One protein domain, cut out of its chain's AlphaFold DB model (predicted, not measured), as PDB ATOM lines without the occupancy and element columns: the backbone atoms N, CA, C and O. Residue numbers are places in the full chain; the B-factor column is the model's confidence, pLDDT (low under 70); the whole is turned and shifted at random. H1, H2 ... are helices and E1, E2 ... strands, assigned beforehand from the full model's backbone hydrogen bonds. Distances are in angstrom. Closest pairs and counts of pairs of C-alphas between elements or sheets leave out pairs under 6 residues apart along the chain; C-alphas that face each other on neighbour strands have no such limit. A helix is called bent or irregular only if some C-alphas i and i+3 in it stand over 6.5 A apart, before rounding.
ATOM      1  N   GLU A   2     173.490 107.028 182.619       83.25
ATOM      2  CA  GLU A   2     172.485 107.254 183.674       83.25
ATOM      3  C   GLU A   2     173.069 107.743 185.015       83.25
ATOM      4  O   GLU A   2     172.542 108.681 185.606       83.25
ATOM      5  N   ILE A   3     174.197 107.176 185.464       85.31
ATOM      6  CA  ILE A   3     174.879 107.592 186.706       85.31
ATOM      7  C   ILE A   3     175.345 109.056 186.632       85.31
ATOM      8  O   ILE A   3     175.112 109.827 187.559       85.31
ATOM      9  N   LEU A   4     175.943 109.468 185.509       85.88
ATOM     10  CA  LEU A   4     176.387 110.852 185.301       85.88
ATOM     11  C   LEU A   4     175.210 111.833 185.350       85.88
ATOM     12  O   LEU A   4     175.310 112.878 185.985       85.88
ATOM     13  N   ILE A   5     174.082 111.475 184.730       87.56
ATOM     14  CA  ILE A   5     172.859 112.292 184.753       87.56
ATOM     15  C   ILE A   5     172.329 112.422 186.186       87.56
ATOM     16  O   ILE A   5     172.003 113.528 186.616       87.56
ATOM     17  N   LYS A   6     172.298 111.322 186.954       88.19
ATOM     18  CA  LYS A   6     171.885 111.333 188.369       88.19
ATOM     19  C   LYS A   6     172.753 112.270 189.211       88.19
ATOM     20  O   LYS A   6     172.211 113.069 189.971       88.19
ATOM     21  N   ILE A   7     174.075 112.233 189.026       87.31
ATOM     22  CA  ILE A   7     175.018 113.134 189.705       87.31
ATOM     23  C   ILE A   7     174.714 114.598 189.379       87.31
ATOM     24  O   ILE A   7     174.585 115.419 190.284       87.31
ATOM     25  N   VAL A   8     174.562 114.927 188.097       87.75
ATOM     26  CA  VAL A   8     174.280 116.297 187.643       87.75
ATOM     27  C   VAL A   8     172.964 116.802 188.217       87.75
ATOM     28  O   VAL A   8     172.924 117.891 188.785       87.75
ATOM     29  N   HIS A   9     171.903 115.999 188.129       88.06
ATOM     30  CA  HIS A   9     170.600 116.350 188.687       88.06
ATOM     31  C   HIS A   9     170.681 116.606 190.192       88.06
ATOM     32  O   HIS A   9     170.164 117.616 190.664       88.06
ATOM     33  N   LYS A  10     171.376 115.746 190.945       87.50
ATOM     34  CA  LYS A  10     171.582 115.936 192.384       87.50
ATOM     35  C   LYS A  10     172.298 117.256 192.686       87.50
ATOM     36  O   LYS A  10     171.834 118.023 193.527       87.50
ATOM     37  N   LEU A  11     173.385 117.558 191.969       86.81
ATOM     38  CA  LEU A  11     174.149 118.797 192.152       86.81
ATOM     39  C   LEU A  11     173.317 120.050 191.841       86.81
ATOM     40  O   LEU A  11     173.410 121.034 192.576       86.81
ATOM     41  N   ILE A  12     172.485 120.002 190.793       88.31
ATOM     42  CA  ILE A  12     171.560 121.088 190.439       88.31
ATOM     43  C   ILE A  12     170.517 121.275 191.545       88.31
ATOM     44  O   ILE A  12     170.331 122.394 192.014       88.31
ATOM     45  N   LEU A  13     169.877 120.200 192.016       86.94
ATOM     46  CA  LEU A  13     168.852 120.277 193.065       86.94
ATOM     47  C   LEU A  13     169.399 120.842 194.387       86.94
ATOM     48  O   LEU A  13     168.710 121.597 195.066       86.94
ATOM     49  N   GLU A  14     170.659 120.560 194.733       82.56
ATOM     50  CA  GLU A  14     171.303 121.149 195.917       82.56
ATOM     51  C   GLU A  14     171.574 122.665 195.799       82.56
ATOM     52  O   GLU A  14     171.883 123.318 196.807       82.56
ATOM     53  N   LYS A  15     171.546 123.232 194.589       78.25
ATOM     54  CA  LYS A  15     171.765 124.664 194.299       78.25
ATOM     55  C   LYS A  15     170.457 125.409 194.051       78.25
ATOM     56  O   LYS A  15     170.284 126.522 194.538       78.25
ATOM     57  N   VAL A  16     169.540 124.765 193.341       76.88
ATOM     58  CA  VAL A  16     168.225 125.255 192.915       76.88
ATOM     59  C   VAL A  16     167.181 124.865 193.969       76.88
ATOM     60  O   VAL A  16     166.154 124.261 193.676       76.88
ATOM     61  N   ASN A  17     167.457 125.164 195.240       77.31
ATOM     62  CA  ASN A  17     166.459 124.961 196.286       77.31
ATOM     63  C   ASN A  17     165.392 126.064 196.168       77.31
ATOM     64  O   ASN A  17     165.706 127.250 196.279       77.31
ATOM     65  N   VAL A  18     164.138 125.654 195.965       74.56
ATOM     66  CA  VAL A  18     162.970 126.531 195.797       74.56
ATOM     67  C   VAL A  18     162.820 127.516 196.957       74.56
ATOM     68  O   VAL A  18     162.513 128.679 196.721       74.56
ATOM     69  N   GLU A  19     163.108 127.103 198.192       78.00
ATOM     70  CA  GLU A  19     163.033 127.978 199.369       78.00
ATOM     71  C   GLU A  19     164.076 129.097 199.325       78.00
ATOM     72  O   GLU A  19     163.808 130.228 199.732       78.00
ATOM     73  N   ILE A  20     165.274 128.806 198.811       75.56
ATOM     74  CA  ILE A  20     166.333 129.808 198.646       75.56
ATOM     75  C   ILE A  20     165.937 130.772 197.529       75.56
ATOM     76  O   ILE A  20     166.020 131.984 197.706       75.56
ATOM     77  N   LEU A  21     165.462 130.245 196.400       81.44
ATOM     78  CA  LEU A  21     165.065 131.057 195.250       81.44
ATOM     79  C   LEU A  21     163.891 131.979 195.580       81.44
ATOM     80  O   LEU A  21     163.976 133.167 195.293       81.44
ATOM     81  N   ALA A  22     162.857 131.471 196.253       79.25
ATOM     82  CA  ALA A  22     161.705 132.263 196.682       79.25
ATOM     83  C   ALA A  22     162.081 133.345 197.710       79.25
ATOM     84  O   ALA A  22     161.456 134.401 197.759       79.25
ATOM     85  N   ASN A  23     163.118 133.109 198.521       81.31
ATOM     86  CA  ASN A  23     163.606 134.096 199.481       81.31
ATOM     87  C   ASN A  23     164.495 135.176 198.853       81.31
ATOM     88  O   ASN A  23     164.495 136.297 199.363       81.31
ATOM     89  N   VAL A  24     165.254 134.849 197.803       83.19
ATOM     90  CA  VAL A  24     166.206 135.763 197.145       83.19
ATOM     91  C   VAL A  24     165.547 136.551 196.008       83.19
ATOM     92  O   VAL A  24     165.825 137.736 195.858       83.19
ATOM     93  N   TYR A  25     164.654 135.922 195.244       85.88
ATOM     94  CA  TYR A  25     163.996 136.489 194.066       85.88
ATOM     95  C   TYR A  25     162.490 136.602 194.332       85.88
ATOM     96  O   TYR A  25     161.731 135.658 194.116       85.88
ATOM     97  N   ARG A  26     162.055 137.745 194.874       86.12
ATOM     98  CA  ARG A  26     160.700 137.914 195.443       86.12
ATOM     99  C   ARG A  26     159.733 138.636 194.518       86.12
ATOM    100  O   ARG A  26     158.523 138.556 194.710       86.12
ATOM    101  N   THR A  27     160.254 139.397 193.565       88.31
ATOM    102  CA  THR A  27     159.474 140.317 192.740       88.31
ATOM    103  C   THR A  27     159.545 139.940 191.266       88.31
ATOM    104  O   THR A  27     160.432 139.220 190.818       88.31
ATOM    105  N   HIS A  28     158.630 140.483 190.464       84.38
ATOM    106  CA  HIS A  28     158.645 140.282 189.014       84.38
ATOM    107  C   HIS A  28     159.927 140.815 188.346       84.38
ATOM    108  O   HIS A  28     160.333 140.303 187.305       84.38
ATOM    109  N   GLN A  29     160.592 141.808 188.949       89.94
ATOM    110  CA  GLN A  29     161.872 142.331 188.457       89.94
ATOM    111  C   GLN A  29     163.013 141.313 188.619       89.94
ATOM    112  O   GLN A  29     164.001 141.368 187.888       89.94
ATOM    113  N   ASP A  30     162.843 140.336 189.510       89.94
ATOM    114  CA  ASP A  30     163.842 139.321 189.825       89.94
ATOM    115  C   ASP A  30     163.816 138.116 188.872       89.94
ATOM    116  O   ASP A  30     164.717 137.277 188.917       89.94
ATOM    117  N   ILE A  31     162.830 138.030 187.969       88.31
ATOM    118  CA  ILE A  31     162.664 136.884 187.058       88.31
ATOM    119  C   ILE A  31     163.899 136.696 186.168       88.31
ATOM    120  O   ILE A  31     164.423 135.586 186.069       88.31
ATOM    121  N   LEU A  32     164.389 137.762 185.526       92.19
ATOM    122  CA  LEU A  32     165.570 137.673 184.659       92.19
ATOM    123  C   LEU A  32     166.849 137.331 185.449       92.19
ATOM    124  O   LEU A  32     167.547 136.398 185.040       92.19
ATOM    125  N   PRO A  33     167.155 137.992 186.587       91.06
ATOM    126  CA  PRO A  33     168.241 137.576 187.476       91.06
ATOM    127  C   PRO A  33     168.167 136.105 187.904       91.06
ATOM    128  O   PRO A  33     169.178 135.403 187.849       91.06
ATOM    129  N   MET A  34     166.979 135.625 188.277       90.00
ATOM    130  CA  MET A  34     166.755 134.237 188.675       90.00
ATOM    131  C   MET A  34     167.048 133.273 187.522       90.00
ATOM    132  O   MET A  34     167.813 132.327 187.696       90.00
ATOM    133  N   LEU A  35     166.494 133.516 186.328       89.75
ATOM    134  CA  LEU A  35     166.740 132.670 185.155       89.75
ATOM    135  C   LEU A  35     168.224 132.637 184.773       89.75
ATOM    136  O   LEU A  35     168.746 131.576 184.428       89.75
ATOM    137  N   ASN A  36     168.920 133.773 184.871       91.00
ATOM    138  CA  ASN A  36     170.356 133.833 184.618       91.00
ATOM    139  C   ASN A  36     171.146 132.989 185.632       91.00
ATOM    140  O   ASN A  36     172.007 132.208 185.231       91.00
ATOM    141  N   PHE A  37     170.820 133.084 186.924       88.56
ATOM    142  CA  PHE A  37     171.427 132.246 187.962       88.56
ATOM    143  C   PHE A  37     171.197 130.748 187.702       88.56
ATOM    144  O   PHE A  37     172.153 129.972 187.676       88.56
ATOM    145  N   LEU A  38     169.953 130.343 187.428       88.81
ATOM    146  CA  LEU A  38     169.613 128.948 187.123       88.81
ATOM    147  C   LEU A  38     170.382 128.426 185.906       88.81
ATOM    148  O   LEU A  38     170.951 127.336 185.951       88.81
ATOM    149  N   SER A  39     170.439 129.221 184.836       90.56
ATOM    150  CA  SER A  39     171.182 128.884 183.620       90.56
ATOM    151  C   SER A  39     172.673 128.670 183.906       90.56
ATOM    152  O   SER A  39     173.267 127.707 183.415       90.56
ATOM    153  N   GLN A  40     173.280 129.511 184.751       89.19
ATOM    154  CA  GLN A  40     174.683 129.372 185.147       89.19
ATOM    155  C   GLN A  40     174.945 128.100 185.962       89.19
ATOM    156  O   GLN A  40     175.912 127.393 185.675       89.19
ATOM    157  N   GLU A  41     174.089 127.776 186.933       87.00
ATOM    158  CA  GLU A  41     174.235 126.562 187.749       87.00
ATOM    159  C   GLU A  41     174.047 125.288 186.908       87.00
ATOM    160  O   GLU A  41     174.844 124.351 187.012       87.00
ATOM    161  N   VAL A  42     173.060 125.270 186.001       90.00
ATOM    162  CA  VAL A  42     172.862 124.159 185.053       90.00
ATOM    163  C   VAL A  42     174.069 124.018 184.128       90.00
ATOM    164  O   VAL A  42     174.586 122.913 183.962       90.00
ATOM    165  N   LYS A  43     174.566 125.124 183.557       91.31
ATOM    166  CA  LYS A  43     175.751 125.111 182.690       91.31
ATOM    167  C   LYS A  43     176.970 124.552 183.420       91.31
ATOM    168  O   LYS A  43     177.650 123.690 182.877       91.31
ATOM    169  N   LEU A  44     177.222 124.985 184.655       88.12
ATOM    170  CA  LEU A  44     178.347 124.501 185.456       88.12
ATOM    171  C   LEU A  44     178.245 122.996 185.744       88.12
ATOM    172  O   LEU A  44     179.244 122.282 185.631       88.12
ATOM    173  N   ALA A  45     177.052 122.504 186.080       89.81
ATOM    174  CA  ALA A  45     176.825 121.082 186.317       89.81
ATOM    175  C   ALA A  45     176.999 120.249 185.032       89.81
ATOM    176  O   ALA A  45     177.587 119.167 185.067       89.81
ATOM    177  N   MET A  46     176.560 120.773 183.884       91.88
ATOM    178  CA  MET A  46     176.755 120.139 182.577       91.88
ATOM    179  C   MET A  46     178.225 120.127 182.148       91.88
ATOM    180  O   MET A  46     178.725 119.084 181.729       91.88
ATOM    181  N   ASP A  47     178.947 121.238 182.303       92.69
ATOM    182  CA  ASP A  47     180.389 121.310 182.031       92.69
ATOM    183  C   ASP A  47     181.155 120.287 182.885       92.69
ATOM    184  O   ASP A  47     182.075 119.618 182.404       92.69
ATOM    185  N   PHE A  48     180.742 120.108 184.145       90.25
ATOM    186  CA  PHE A  48     181.302 119.079 185.014       90.25
ATOM    187  C   PHE A  48     180.983 117.663 184.526       90.25
ATOM    188  O   PHE A  48     181.873 116.816 184.502       90.25
ATOM    189  N   MET A  49     179.752 117.405 184.075       90.94
ATOM    190  CA  MET A  49     179.375 116.121 183.473       90.94
ATOM    191  C   MET A  49     180.288 115.747 182.307       90.94
ATOM    192  O   MET A  49     180.694 114.591 182.184       90.94
ATOM    193  N   PHE A  50     180.609 116.713 181.442       91.31
ATOM    194  CA  PHE A  50     181.502 116.488 180.311       91.31
ATOM    195  C   PHE A  50     182.931 116.174 180.761       91.31
ATOM    196  O   PHE A  50     183.556 115.277 180.189       91.31
ATOM    197  N   ASP A  51     183.448 116.852 181.792       90.00
ATOM    198  CA  ASP A  51     184.775 116.528 182.327       90.00
ATOM    199  C   ASP A  51     184.799 115.149 182.999       90.00
ATOM    200  O   ASP A  51     185.719 114.375 182.732       90.00
ATOM    201  N   LEU A  52     183.760 114.793 183.766       88.50
ATOM    202  CA  LEU A  52     183.600 113.452 184.334       88.50
ATOM    203  C   LEU A  52     183.559 112.389 183.240       88.50
ATOM    204  O   LEU A  52     184.350 111.455 183.262       88.50
ATOM    205  N   ARG A  53     182.701 112.553 182.230       89.50
ATOM    206  CA  ARG A  53     182.619 111.612 181.107       89.50
ATOM    207  C   ARG A  53     183.974 111.433 180.422       89.50
ATOM    208  O   ARG A  53     184.324 110.329 180.027       89.50
ATOM    209  N   ARG A  54     184.750 112.511 180.287       88.56
ATOM    210  CA  ARG A  54     186.094 112.445 179.707       88.56
ATOM    211  C   ARG A  54     187.071 111.662 180.586       88.56
ATOM    212  O   ARG A  54     187.876 110.922 180.039       88.56
ATOM    213  N   LEU A  55     187.037 111.840 181.904       87.12
ATOM    214  CA  LEU A  55     187.900 111.104 182.838       87.12
ATOM    215  C   LEU A  55     187.536 109.612 182.903       87.12
ATOM    216  O   LEU A  55     188.433 108.771 182.912       87.12
ATOM    217  N   ASP A  56     186.242 109.301 182.876       84.38
ATOM    218  CA  ASP A  56     185.694 107.939 182.847       84.38
ATOM    219  C   ASP A  56     186.104 107.211 181.557       84.38
ATOM    220  O   ASP A  56     186.692 106.137 181.603       84.38
ATOM    221  N   ASN A  57     185.946 107.862 180.397       83.25
ATOM    222  CA  ASN A  57     186.368 107.319 179.099       83.25
ATOM    223  C   ASN A  57     187.878 107.025 179.007       83.25
ATOM    224  O   ASN A  57     188.300 106.228 178.174       83.25
ATOM    225  N   LEU A  58     188.700 107.704 179.812       81.94
ATOM    226  CA  LEU A  58     190.142 107.463 179.888       81.94
ATOM    227  C   LEU A  58     190.496 106.352 180.895       81.94
ATOM    228  O   LEU A  58     191.679 106.108 181.124       81.94
ATOM    229  N   ASN A  59     189.499 105.698 181.508       79.69
ATOM    230  CA  ASN A  59     189.644 104.736 182.605       79.69
ATOM    231  C   ASN A  59     190.469 105.292 183.778       79.69
ATOM    232  O   ASN A  59     191.187 104.559 184.460       79.69
ATOM    233  N   LEU A  60     190.401 106.610 183.995       82.12
ATOM    234  CA  LEU A  60     191.139 107.279 185.066       82.12
ATOM    235  C   LEU A  60     190.369 107.280 186.386       82.12
ATOM    236  O   LEU A  60     190.954 107.586 187.421       82.12
ATOM    237  N   MET A  61     189.075 106.963 186.359       90.62
ATOM    238  CA  MET A  61     188.223 106.906 187.541       90.62
ATOM    239  C   MET A  61     187.066 105.923 187.345       90.62
ATOM    240  O   MET A  61     186.778 105.505 186.229       90.62
ATOM    241  N   GLU A  62     186.399 105.607 188.443       90.38
ATOM    242  CA  GLU A  62     185.176 104.825 188.532       90.38
ATOM    243  C   GLU A  62     184.142 105.644 189.310       90.38
ATOM    244  O   GLU A  62     184.476 106.303 190.300       90.38
ATOM    245  N   ILE A  63     182.883 105.607 188.875       88.25
ATOM    246  CA  ILE A  63     181.777 106.256 189.578       88.25
ATOM    247  C   ILE A  63     180.810 105.184 190.066       88.25
ATOM    248  O   ILE A  63     180.161 104.513 189.262       88.25
ATOM    249  N   VAL A  64     180.663 105.073 191.385       87.12
ATOM    250  CA  VAL A  64     179.718 104.152 192.022       87.12
ATOM    251  C   VAL A  64     178.801 104.955 192.928       87.12
ATOM    252  O   VAL A  64     179.249 105.574 193.887       87.12
ATOM    253  N   GLN A  65     177.500 104.933 192.625       81.81
ATOM    254  CA  GLN A  65     176.478 105.677 193.368       81.81
ATOM    255  C   GLN A  65     176.817 107.178 193.486       81.81
ATOM    256  O   GLN A  65     176.758 107.903 192.496       81.81
ATOM    257  N   ASP A  66     177.166 107.617 194.696       85.19
ATOM    258  CA  ASP A  66     177.504 108.987 195.070       85.19
ATOM    259  C   ASP A  66     179.000 109.138 195.381       85.19
ATOM    260  O   ASP A  66     179.398 110.039 196.119       85.19
ATOM    261  N   GLU A  67     179.848 108.260 194.850       92.19
ATOM    262  CA  GLU A  67     181.289 108.282 195.078       92.19
ATOM    263  C   GLU A  67     182.063 108.186 193.762       92.19
ATOM    264  O   GLU A  67     181.703 107.456 192.837       92.19
ATOM    265  N   ILE A  68     183.150 108.949 193.690       93.31
ATOM    266  CA  ILE A  68     184.104 108.940 192.586       93.31
ATOM    267  C   ILE A  68     185.414 108.386 193.118       93.31
ATOM    268  O   ILE A  68     185.999 108.952 194.042       93.31
ATOM    269  N   THR A  69     185.888 107.302 192.518       95.50
ATOM    270  CA  THR A  69     187.130 106.635 192.900       95.50
ATOM    271  C   THR A  69     188.151 106.740 191.782       95.50
ATOM    272  O   THR A  69     187.826 106.497 190.630       95.50
ATOM    273  N   PHE A  70     189.406 107.044 192.095       96.31
ATOM    274  CA  PHE A  70     190.509 106.946 191.139       96.31
ATOM    275  C   PHE A  70     191.759 106.356 191.787       96.31
ATOM    276  O   PHE A  70     191.903 106.343 193.011       96.31
ATOM    277  N   ILE A  71     192.677 105.859 190.957       95.69
ATOM    278  CA  ILE A  71     193.977 105.351 191.400       95.69
ATOM    279  C   ILE A  71     195.060 106.311 190.922       95.69
ATOM    280  O   ILE A  71     195.196 106.550 189.725       95.69
ATOM    281  N   SER A  72     195.860 106.814 191.856       95.75
ATOM    282  CA  SER A  72     197.079 107.563 191.568       95.75
ATOM    283  C   SER A  72     198.300 106.701 191.876       95.75
ATOM    284  O   SER A  72     198.333 105.975 192.872       95.75
ATOM    285  N   ARG A  73     199.294 106.740 190.988       95.19
ATOM    286  CA  ARG A  73     200.526 105.943 191.071       95.19
ATOM    287  C   ARG A  73     201.717 106.868 190.933       95.19
ATOM    288  O   ARG A  73     201.705 107.719 190.045       95.19
ATOM    289  N   SER A  74     202.725 106.715 191.777       95.31
ATOM    290  CA  SER A  74     203.961 107.481 191.643       95.31
ATOM    291  C   SER A  74     204.757 107.045 190.402       95.31
ATOM    292  O   SER A  74     204.492 105.982 189.833       95.31
ATOM    293  N   LYS A  75     205.705 107.867 189.933       94.00
ATOM    294  CA  LYS A  75     206.504 107.603 188.717       94.00
ATOM    295  C   LYS A  75     207.212 106.244 188.743       94.00
ATOM    296  O   LYS A  75     207.230 105.568 187.718       94.00
ATOM    297  N   ARG A  76     207.788 105.844 189.881       93.25
ATOM    298  CA  ARG A  76     208.476 104.548 190.044       93.25
ATOM    299  C   ARG A  76     207.574 103.451 190.601       93.25
ATOM    300  O   ARG A  76     208.028 102.327 190.767       93.25
ATOM    301  N   MET A  77     206.296 103.759 190.821       93.06
ATOM    302  CA  MET A  77     205.303 102.860 191.405       93.06
ATOM    303  C   MET A  77     205.630 102.390 192.832       93.06
ATOM    304  O   MET A  77     205.077 101.381 193.251       93.06
ATOM    305  N   ASP A  78     206.438 103.118 193.613       93.50
ATOM    306  CA  ASP A  78     206.631 102.814 195.044       93.50
ATOM    307  C   ASP A  78     205.406 103.192 195.895       93.50
ATOM    308  O   ASP A  78     205.274 102.786 197.054       93.50
ATOM    309  N   ILE A  79     204.513 104.010 195.337       94.75
ATOM    310  CA  ILE A  79     203.295 104.486 195.975       94.75
ATOM    311  C   ILE A  79     202.123 104.257 195.025       94.75
ATOM    312  O   ILE A  79     202.103 104.736 193.888       94.75
ATOM    313  N   ILE A  80     201.102 103.563 195.525       95.62
ATOM    314  CA  ILE A  80     199.837 103.363 194.823       95.62
ATOM    315  C   ILE A  80     198.707 103.708 195.787       95.62
ATOM    316  O   ILE A  80     198.505 103.045 196.808       95.62
ATOM    317  N   LEU A  81     197.958 104.748 195.437       96.12
ATOM    318  CA  LEU A  81     196.905 105.317 196.260       96.12
ATOM    319  C   LEU A  81     195.570 105.242 195.527       96.12
ATOM    320  O   LEU A  81     195.414 105.786 194.437       96.12
ATOM    321  N   ARG A  82     194.584 104.599 196.146       97.00
ATOM    322  CA  ARG A  82     193.177 104.712 195.773       97.00
ATOM    323  C   ARG A  82     192.584 105.903 196.517       97.00
ATOM    324  O   ARG A  82     192.664 105.958 197.741       97.00
ATOM    325  N   VAL A  83     191.972 106.829 195.800       97.25
ATOM    326  CA  VAL A  83     191.303 108.000 196.370       97.25
ATOM    327  C   VAL A  83     189.827 107.910 196.039       97.25
ATOM    328  O   VAL A  83     189.475 107.723 194.882       97.25
ATOM    329  N   THR A  84     188.971 108.017 197.051       96.81
ATOM    330  CA  THR A  84     187.508 108.019 196.910       96.81
ATOM    331  C   THR A  84     186.970 109.348 197.416       96.81
ATOM    332  O   THR A  84     187.341 109.780 198.506       96.81
ATOM    333  N   ILE A  85     186.119 110.008 196.637       95.12
ATOM    334  CA  ILE A  85     185.546 111.317 196.952       95.12
ATOM    335  C   ILE A  85     184.028 111.223 196.876       95.12
ATOM    336  O   ILE A  85     183.488 110.735 195.883       95.12
ATOM    337  N   LYS A  86     183.332 111.750 197.882       93.19
ATOM    338  CA  LYS A  86     181.872 111.886 197.825       93.19
ATOM    339  C   LYS A  86     181.457 112.899 196.760       93.19
ATOM    340  O   LYS A  86     181.997 114.001 196.683       93.19
ATOM    341  N   VAL A  87     180.432 112.570 195.990       87.94
ATOM    342  CA  VAL A  87     179.765 113.487 195.068       87.94
ATOM    343  C   VAL A  87     178.953 114.488 195.885       87.94
ATOM    344  O   VAL A  87     177.894 114.174 196.431       87.94
ATOM    345  N   LYS A  88     179.474 115.710 195.961       87.31
ATOM    346  CA  LYS A  88     178.849 116.878 196.588       87.31
ATOM    347  C   LYS A  88     179.182 118.124 195.780       87.31
ATOM    348  O   LYS A  88     180.118 118.122 194.976       87.31
ATOM    349  N   ARG A  89     178.464 119.219 196.038       84.38
ATOM    350  CA  ARG A  89     178.842 120.530 195.496       84.38
ATOM    351  C   ARG A  89     180.289 120.882 195.856       84.38
ATOM    352  O   ARG A  89     180.706 120.722 197.004       84.38
ATOM    353  N   PHE A  90     181.039 121.419 194.892       82.56
ATOM    354  CA  PHE A  90     182.474 121.690 195.055       82.56
ATOM    355  C   PHE A  90     182.787 122.674 196.180       82.56
ATOM    356  O   PHE A  90     183.805 122.532 196.855       82.56
ATOM    357  N   ASP A  91     181.907 123.650 196.395       81.19
ATOM    358  CA  ASP A  91     182.009 124.637 197.471       81.19
ATOM    359  C   ASP A  91     181.746 124.039 198.862       81.19
ATOM    360  O   ASP A  91     182.138 124.630 199.862       81.19
ATOM    361  N   LYS A  92     181.130 122.854 198.932       88.31
ATOM    362  CA  LYS A  92     180.848 122.123 200.174       88.31
ATOM    363  C   LYS A  92     181.793 120.949 200.424       88.31
ATOM    364  O   LYS A  92     181.680 120.310 201.466       88.31
ATOM    365  N   LEU A  93     182.689 120.635 199.488       90.62
ATOM    366  CA  LEU A  93     183.636 119.536 199.650       90.62
ATOM    367  C   LEU A  93     184.704 119.875 200.689       90.62
ATOM    368  O   LEU A  93     185.424 120.870 200.565       90.62
ATOM    369  N   THR A  94     184.845 118.987 201.665       93.94
ATOM    370  CA  THR A  94     185.811 119.085 202.759       93.94
ATOM    371  C   THR A  94     186.809 117.921 202.721       93.94
ATOM    372  O   THR A  94     186.549 116.904 202.078       93.94
ATOM    373  N   PRO A  95     187.935 118.008 203.454       95.56
ATOM    374  CA  PRO A  95     188.843 116.873 203.644       95.56
ATOM    375  C   PRO A  95     188.152 115.586 204.136       95.56
ATOM    376  O   PRO A  95     188.597 114.492 203.808       95.56
ATOM    377  N   ASN A  96     187.052 115.697 204.890       95.69
ATOM    378  CA  ASN A  96     186.304 114.550 205.422       95.69
ATOM    379  C   ASN A  96     185.465 113.822 204.361       95.69
ATOM    380  O   ASN A  96     184.969 112.726 204.608       95.69
ATOM    381  N   ASP A  97     185.293 114.427 203.188       94.94
ATOM    382  CA  ASP A  97     184.596 113.823 202.054       94.94
ATOM    383  C   ASP A  97     185.524 112.963 201.186       94.94
ATOM    384  O   ASP A  97     185.101 112.466 200.144       94.94
ATOM    385  N   ILE A  98     186.779 112.800 201.615       96.25
ATOM    386  CA  ILE A  98     187.828 112.066 200.915       96.25
ATOM    387  C   ILE A  98     188.249 110.876 201.772       96.25
ATOM    388  O   ILE A  98     188.571 111.023 202.953       96.25
ATOM    389  N   ASN A  99     188.310 109.702 201.155       96.12
ATOM    390  CA  ASN A  99     188.810 108.471 201.748       96.12
ATOM    391  C   ASN A  99     190.004 107.955 200.946       96.12
ATOM    392  O   ASN A  99     190.005 108.003 199.714       96.12
ATOM    393  N   LEU A 100     191.021 107.459 201.653       96.06
ATOM    394  CA  LEU A 100     192.248 106.944 201.055       96.06
ATOM    395  C   LEU A 100     192.368 105.440 201.295       96.06
ATOM    396  O   LEU A 100     192.290 104.970 202.426       96.06
ATOM    397  N   GLY A 101     192.602 104.694 200.223       95.25
ATOM    398  CA  GLY A 101     193.001 103.294 200.254       95.25
ATOM    399  C   GLY A 101     194.451 103.164 199.809       95.25
ATOM    400  O   GLY A 101     194.769 103.377 198.642       95.25
ATOM    401  N   TYR A 102     195.344 102.806 200.725       94.38
ATOM    402  CA  TYR A 102     196.750 102.579 200.400       94.38
ATOM    403  C   TYR A 102     196.924 101.182 199.814       94.38
ATOM    404  O   TYR A 102     196.807 100.195 200.539       94.38
ATOM    405  N   LEU A 103     197.205 101.098 198.515       93.94
ATOM    406  CA  LEU A 103     197.529  99.830 197.858       93.94
ATOM    407  C   LEU A 103     199.030  99.527 197.974       93.94
ATOM    408  O   LEU A 103     199.411  98.366 198.078       93.94
ATOM    409  N   LEU A 104     199.871 100.568 198.003       94.19
ATOM    410  CA  LEU A 104     201.315 100.477 198.231       94.19
ATOM    411  C   LEU A 104     201.858 101.794 198.815       94.19
ATOM    412  O   LEU A 104     201.316 102.863 198.532       94.19
ATOM    413  N   GLY A 105     202.922 101.726 199.625       89.31
ATOM    414  CA  GLY A 105     203.627 102.917 200.125       89.31
ATOM    415  C   GLY A 105     202.941 103.648 201.289       89.31
ATOM    416  O   GLY A 105     203.145 104.847 201.463       89.31
ATOM    417  N   LYS A 106     202.129 102.953 202.105       88.81
ATOM    418  CA  LYS A 106     201.351 103.556 203.213       88.81
ATOM    419  C   LYS A 106     202.192 104.396 204.181       88.81
ATOM    420  O   LYS A 106     201.742 105.437 204.639       88.81
ATOM    421  N   ASN A 107     203.407 103.955 204.495       89.44
ATOM    422  CA  ASN A 107     204.320 104.638 205.415       89.44
ATOM    423  C   ASN A 107     205.007 105.880 204.816       89.44
ATOM    424  O   ASN A 107     205.685 106.595 205.547       89.44
ATOM    425  N   ARG A 108     204.836 106.145 203.515       88.44
ATOM    426  CA  ARG A 108     205.461 107.275 202.811       88.44
ATOM    427  C   ARG A 108     204.555 108.503 202.715       88.44
ATOM    428  O   ARG A 108     204.995 109.549 202.261       88.44
ATOM    429  N   ILE A 109     203.286 108.405 203.112       91.81
ATOM    430  CA  ILE A 109     202.305 109.482 202.939       91.81
ATOM    431  C   ILE A 109     201.499 109.677 204.211       91.81
ATOM    432  O   ILE A 109     200.960 108.724 204.772       91.81
ATOM    433  N   LYS A 110     201.317 110.938 204.606       92.50
ATOM    434  CA  LYS A 110     200.348 111.303 205.636       92.50
ATOM    435  C   LYS A 110     198.987 111.528 204.988       92.50
ATOM    436  O   LYS A 110     198.838 112.368 204.106       92.50
ATOM    437  N   GLU A 111     197.978 110.799 205.455       93.81
ATOM    438  CA  GLU A 111     196.599 110.894 204.954       93.81
ATOM    439  C   GLU A 111     196.074 112.335 204.942       93.81
ATOM    440  O   GLU A 111     195.458 112.780 203.972       93.81
ATOM    441  N   ILE A 112     196.366 113.081 206.010       95.38
ATOM    442  CA  ILE A 112     195.902 114.457 206.187       95.38
ATOM    443  C   ILE A 112     196.429 115.411 205.108       95.38
ATOM    444  O   ILE A 112     195.717 116.338 204.728       95.38
ATOM    445  N   ASP A 113     197.628 115.169 204.574       95.00
ATOM    446  CA  ASP A 113     198.236 116.031 203.561       95.00
ATOM    447  C   ASP A 113     197.469 115.907 202.241       95.00
ATOM    448  O   ASP A 113     196.992 116.907 201.706       95.00
ATOM    449  N   ILE A 114     197.223 114.669 201.791       95.75
ATOM    450  CA  ILE A 114     196.416 114.376 200.596       95.75
ATOM    451  C   ILE A 114     194.996 114.930 200.733       95.75
ATOM    452  O   ILE A 114     194.458 115.535 199.799       95.75
ATOM    453  N   LYS A 115     194.366 114.729 201.898       96.62
ATOM    454  CA  LYS A 115     193.005 115.222 202.131       96.62
ATOM    455  C   LYS A 115     192.942 116.747 202.111       96.62
ATOM    456  O   LYS A 115     191.949 117.309 201.661       96.62
ATOM    457  N   ASN A 116     193.991 117.429 202.569       96.75
ATOM    458  CA  ASN A 116     194.045 118.887 202.601       96.75
ATOM    459  C   ASN A 116     194.309 119.535 201.238       96.75
ATOM    460  O   ASN A 116     193.939 120.699 201.082       96.75
ATOM    461  N   LEU A 117     194.851 118.811 200.247       95.88
ATOM    462  CA  LEU A 117     195.046 119.341 198.886       95.88
ATOM    463  C   LEU A 117     193.749 119.940 198.318       95.88
ATOM    464  O   LEU A 117     193.770 120.982 197.668       95.88
ATOM    465  N   ILE A 118     192.593 119.368 198.675       94.44
ATOM    466  CA  ILE A 118     191.273 119.829 198.226       94.44
ATOM    467  C   ILE A 118     190.973 121.300 198.542       94.44
ATOM    468  O   ILE A 118     190.145 121.913 197.860       94.44
ATOM    469  N   LYS A 119     191.605 121.862 199.581       93.12
ATOM    470  CA  LYS A 119     191.396 123.245 200.030       93.12
ATOM    471  C   LYS A 119     191.924 124.260 199.018       93.12
ATOM    472  O   LYS A 119     191.331 125.322 198.874       93.12
ATOM    473  N   ASN A 120     192.988 123.907 198.298       92.06
ATOM    474  CA  ASN A 120     193.674 124.806 197.370       92.06
ATOM    475  C   ASN A 120     193.181 124.648 195.923       92.06
ATOM    476  O   ASN A 120     193.419 125.515 195.083       92.06
ATOM    477  N   VAL A 121     192.453 123.569 195.623       93.31
ATOM    478  CA  VAL A 121     191.904 123.334 194.285       93.31
ATOM    479  C   VAL A 121     190.764 124.306 193.996       93.31
ATOM    480  O   VAL A 121     189.764 124.360 194.716       93.31
ATOM    481  N   LYS A 122     190.860 125.014 192.869       92.25
ATOM    482  CA  LYS A 122     189.784 125.878 192.367       92.25
ATOM    483  C   LYS A 122     188.486 125.087 192.129       92.25
ATOM    484  O   LYS A 122     188.474 124.097 191.395       92.25
ATOM    485  N   LYS A 123     187.387 125.579 192.710       88.81
ATOM    486  CA  LYS A 123     186.048 124.964 192.728       88.81
ATOM    487  C   LYS A 123     185.223 125.278 191.466       88.81
ATOM    488  O   LYS A 123     184.181 125.917 191.547       88.81
ATOM    489  N   ASP A 124     185.707 124.868 190.296       89.12
ATOM    490  CA  ASP A 124     184.977 124.969 189.018       89.12
ATOM    491  C   ASP A 124     184.751 123.579 188.387       89.12
ATOM    492  O   ASP A 124     185.087 122.559 188.982       89.12
ATOM    493  N   HIS A 125     184.206 123.512 187.169       88.25
ATOM    494  CA  HIS A 125     183.937 122.242 186.477       88.25
ATOM    495  C   HIS A 125     185.185 121.369 186.216       88.25
ATOM    496  O   HIS A 125     185.037 120.195 185.895       88.25
ATOM    497  N   LYS A 126     186.410 121.903 186.352       91.69
ATOM    498  CA  LYS A 126     187.678 121.148 186.232       91.69
ATOM    499  C   LYS A 126     188.236 120.718 187.589       91.69
ATOM    500  O   LYS A 126     189.370 120.243 187.657       91.69
ATOM    501  N   PHE A 127     187.480 120.921 188.666       92.00
ATOM    502  CA  PHE A 127     187.899 120.660 190.038       92.00
ATOM    503  C   PHE A 127     188.482 119.249 190.211       92.00
ATOM    504  O   PHE A 127     189.612 119.120 190.676       92.00
ATOM    505  N   LEU A 128     187.760 118.205 189.784       92.44
ATOM    506  CA  LEU A 128     188.193 116.819 189.994       92.44
ATOM    507  C   LEU A 128     189.521 116.530 189.291       92.44
ATOM    508  O   LEU A 128     190.448 116.023 189.913       92.44
ATOM    509  N   ARG A 129     189.638 116.915 188.017       93.12
ATOM    510  CA  ARG A 129     190.873 116.771 187.243       93.12
ATOM    511  C   ARG A 129     192.061 117.442 187.926       93.12
ATOM    512  O   ARG A 129     193.131 116.849 187.991       93.12
ATOM    513  N   ARG A 130     191.889 118.676 188.412       95.31
ATOM    514  CA  ARG A 130     192.964 119.384 189.120       95.31
ATOM    515  C   ARG A 130     193.335 118.664 190.410       95.31
ATOM    516  O   ARG A 130     194.509 118.437 190.638       95.31
ATOM    517  N   TYR A 131     192.350 118.217 191.186       95.56
ATOM    518  CA  TYR A 131     192.616 117.452 192.400       95.56
ATOM    519  C   TYR A 131     193.364 116.136 192.120       95.56
ATOM    520  O   TYR A 131     194.311 115.812 192.827       95.56
ATOM    521  N   MET A 132     192.994 115.397 191.068       95.56
ATOM    522  CA  MET A 132     193.712 114.186 190.648       95.56
ATOM    523  C   MET A 132     195.179 114.479 190.304       95.56
ATOM    524  O   MET A 132     196.058 113.708 190.690       95.56
ATOM    525  N   ASN A 133     195.440 115.596 189.616       95.94
ATOM    526  CA  ASN A 133     196.796 116.039 189.296       95.94
ATOM    527  C   ASN A 133     197.571 116.437 190.557       95.94
ATOM    528  O   ASN A 133     198.673 115.945 190.754       95.94
ATOM    529  N   ASP A 134     196.978 117.228 191.452       97.06
ATOM    530  CA  ASP A 134     197.628 117.641 192.702       97.06
ATOM    531  C   ASP A 134     198.004 116.424 193.566       97.06
ATOM    532  O   ASP A 134     199.084 116.377 194.155       97.06
ATOM    533  N   VAL A 135     197.141 115.399 193.617       97.00
ATOM    534  CA  VAL A 135     197.451 114.124 194.284       97.00
ATOM    535  C   VAL A 135     198.627 113.424 193.603       97.00
ATOM    536  O   VAL A 135     199.510 112.924 194.296       97.00
ATOM    537  N   LYS A 136     198.644 113.360 192.265       96.44
ATOM    538  CA  LYS A 136     199.735 112.747 191.493       96.44
ATOM    539  C   LYS A 136     201.072 113.445 191.754       96.44
ATOM    540  O   LYS A 136     202.055 112.768 192.046       96.44
ATOM    541  N   ASP A 137     201.084 114.770 191.699       96.50
ATOM    542  CA  ASP A 137     202.282 115.576 191.921       96.50
ATOM    543  C   ASP A 137     202.797 115.396 193.352       96.50
ATOM    544  O   ASP A 137     203.987 115.169 193.564       96.50
ATOM    545  N   TYR A 138     201.896 115.396 194.340       96.12
ATOM    546  CA  TYR A 138     202.269 115.152 195.730       96.12
ATOM    547  C   TYR A 138     202.919 113.775 195.919       96.12
ATOM    548  O   TYR A 138     203.979 113.682 196.537       96.12
ATOM    549  N   ILE A 139     202.322 112.692 195.402       95.81
ATOM    550  CA  ILE A 139     202.899 111.352 195.603       95.81
ATOM    551  C   ILE A 139     204.233 111.174 194.871       95.81
ATOM    552  O   ILE A 139     205.082 110.431 195.355       95.81
ATOM    553  N   ASP A 140     204.445 111.871 193.752       95.56
ATOM    554  CA  ASP A 140     205.735 111.881 193.056       95.56
ATOM    555  C   ASP A 140     206.812 112.590 193.881       95.56
ATOM    556  O   ASP A 140     207.908 112.055 194.045       95.56
ATOM    557  N   ILE A 141     206.490 113.747 194.467       95.00
ATOM    558  CA  ILE A 141     207.405 114.478 195.358       95.00
ATOM    559  C   ILE A 141     207.762 113.627 196.582       95.00
ATOM    560  O   ILE A 141     208.930 113.542 196.968       95.00
ATOM    561  N   MET A 142     206.773 112.960 197.186       94.19
ATOM    562  CA  MET A 142     207.027 112.091 198.336       94.19
ATOM    563  C   MET A 142     207.913 110.906 197.945       94.19
ATOM    564  O   MET A 142     208.868 110.616 198.657       94.19
ATOM    565  N   GLU A 143     207.667 110.255 196.804       92.81
ATOM    566  CA  GLU A 143     208.521 109.170 196.301       92.81
ATOM    567  C   GLU A 143     209.978 109.618 196.095       92.81
ATOM    568  O   GLU A 143     210.900 108.870 196.424       92.81
ATOM    569  N   GLU A 144     210.199 110.836 195.599       91.50
ATOM    570  CA  GLU A 144     211.539 111.401 195.412       91.50
ATOM    571  C   GLU A 144     212.238 111.734 196.744       91.50
ATOM    572  O   GLU A 144     213.460 111.628 196.822       91.50
ATOM    573  N   THR A 145     211.480 112.061 197.796       88.19
ATOM    574  CA  THR A 145     212.008 112.457 199.118       88.19
ATOM    575  C   THR A 145     212.514 111.273 199.956       88.19
ATOM    576  O   THR A 145     213.388 111.450 200.797       88.19
ATOM    577  N   PHE A 146     211.992 110.057 199.747       74.69
ATOM    578  CA  PHE A 146     212.441 108.843 200.460       74.69
ATOM    579  C   PHE A 146     213.572 108.088 199.744       74.69
ATOM    580  O   PHE A 146     213.779 106.901 200.004       74.69
ATOM    581  N   LYS A 147     214.261 108.757 198.818       62.38
ATOM    582  CA  LYS A 147     215.443 108.234 198.140       62.38
ATOM    583  C   LYS A 147     216.704 108.612 198.908       62.38
ATOM    584  O   LYS A 147     217.598 107.743 198.976       62.38
TER     585      LYS A 147
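What this domain is: This is residues 2 to 147 of the 147 residues of an uncharacterized protein of Solenopsis invicta (UniProt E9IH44). Picture a twisted four-stranded sheet, E1 to E4, with helices H4 and H5 packed over one of its faces, and a long helical arm reaching away from its E1 side. The arm is the long helix H3, which meets the sheet with its residues 52 to 56; H1 runs beside part of H3 the opposite way, and H2 lies toward the far end. The printed part has 146 residues with five named helices and four named strands, in the order H1 H2 H3 E1 E2 E3 E4 H4 H5; the sheet's order is E1 - E2 - E3 - E4, all antiparallel, and the class is mixed, helices and strands. The whole is loose, with a radius of gyration of the C-alphas of 18.1 A, and the C-alphas span 66 by 27 by 19 A, the arm making much of the length.

How they stand to each other: Start with H1, residues 2 to 13, and look across to H3, residues 28 to 57: they touch through residues 41 to 53 of H3 alone, closest at the C-alphas of Val 8 and Ala 45, 5.6 A apart, with a shallow tilt of 30 degrees, opposite ways. Between them along the chain is H2, residues 18 to 24, close to H3 but not clearly touching, the closest C-alphas being those of Leu 21 and Met 34 at 7.5 A. Go on to E1, residues 61 to 64, and E2, residues 67 to 73, an antiparallel hairpin in which N 62 and O 69 are 2.8 A apart, within hydrogen-bond range. E2 and E3, residues 80 to 86, form the next hairpin, with N 70 and O 83 at 2.9 A. E3 and E4, residues 98 to 104, form the third, with N 82 and O 101 at 2.8 A; the four strands are a meander, each the antiparallel neighbour of the one before. The sheet is twisted, and H1 only grazes it, with residues 3 to 7. Then find H4, residues 111 to 117, over E4 at a height over the sheet of 9.0 A, slantwise to the strands at 50 degrees to E4 on the local plane. On the same face lies H5, residues 127 to 145, over E2 and E3 at a height of 9.3 A; it runs along the strands, but only just, at 28 degrees to E3 on the local plane. H4 and H5 touch through residues 131 to 138 of H5 alone, closest at the C-alphas of Ile 114 and Val 135, 6.4 A apart, with a steep tilt of 50 degrees, opposite ways. With H3, H4 and H5 the sheet makes two layers, helices on one face of a sheet. H3 and H5 are close but not clearly touching, the closest C-alphas being those of Leu 55 and Arg 129 at 7.8 A, while H2 is apart from H5. Every O i to N i+4 pair is within hydrogen-bond range in H1, H2, H4 and H5, and 24 of 26 are in H3.

Where its parts are: Find C-alpha 2 at (172.485, 107.254, 183.674), where H1 begins; it is 16.5 A long. H2 spans 9.9 A. H3 starts at C-alpha 28, (158.645, 140.282, 189.014), and runs 44.2 A to C-alpha 57; it is irregular, with C-alphas 29 and 32 lying 7.1 A apart. E1 is 10.0 A long, E2 19.8 A, E3 20.1 A and E4 18.0 A. H4 covers 10.5 A, and H5 runs 27.0 A to C-alpha 145 at (212.008, 112.457, 199.118).

The domain as a whole: Look for the two C-alphas farthest apart at His 28 and Lys 147, 65.9 A. The printed part has no cut and ends at the chain's last residue. The link from E3 to E4, 11 residues, is long. The mean pLDDT of the printed part is 89.9, and residue 147 is the one printed residue under 70.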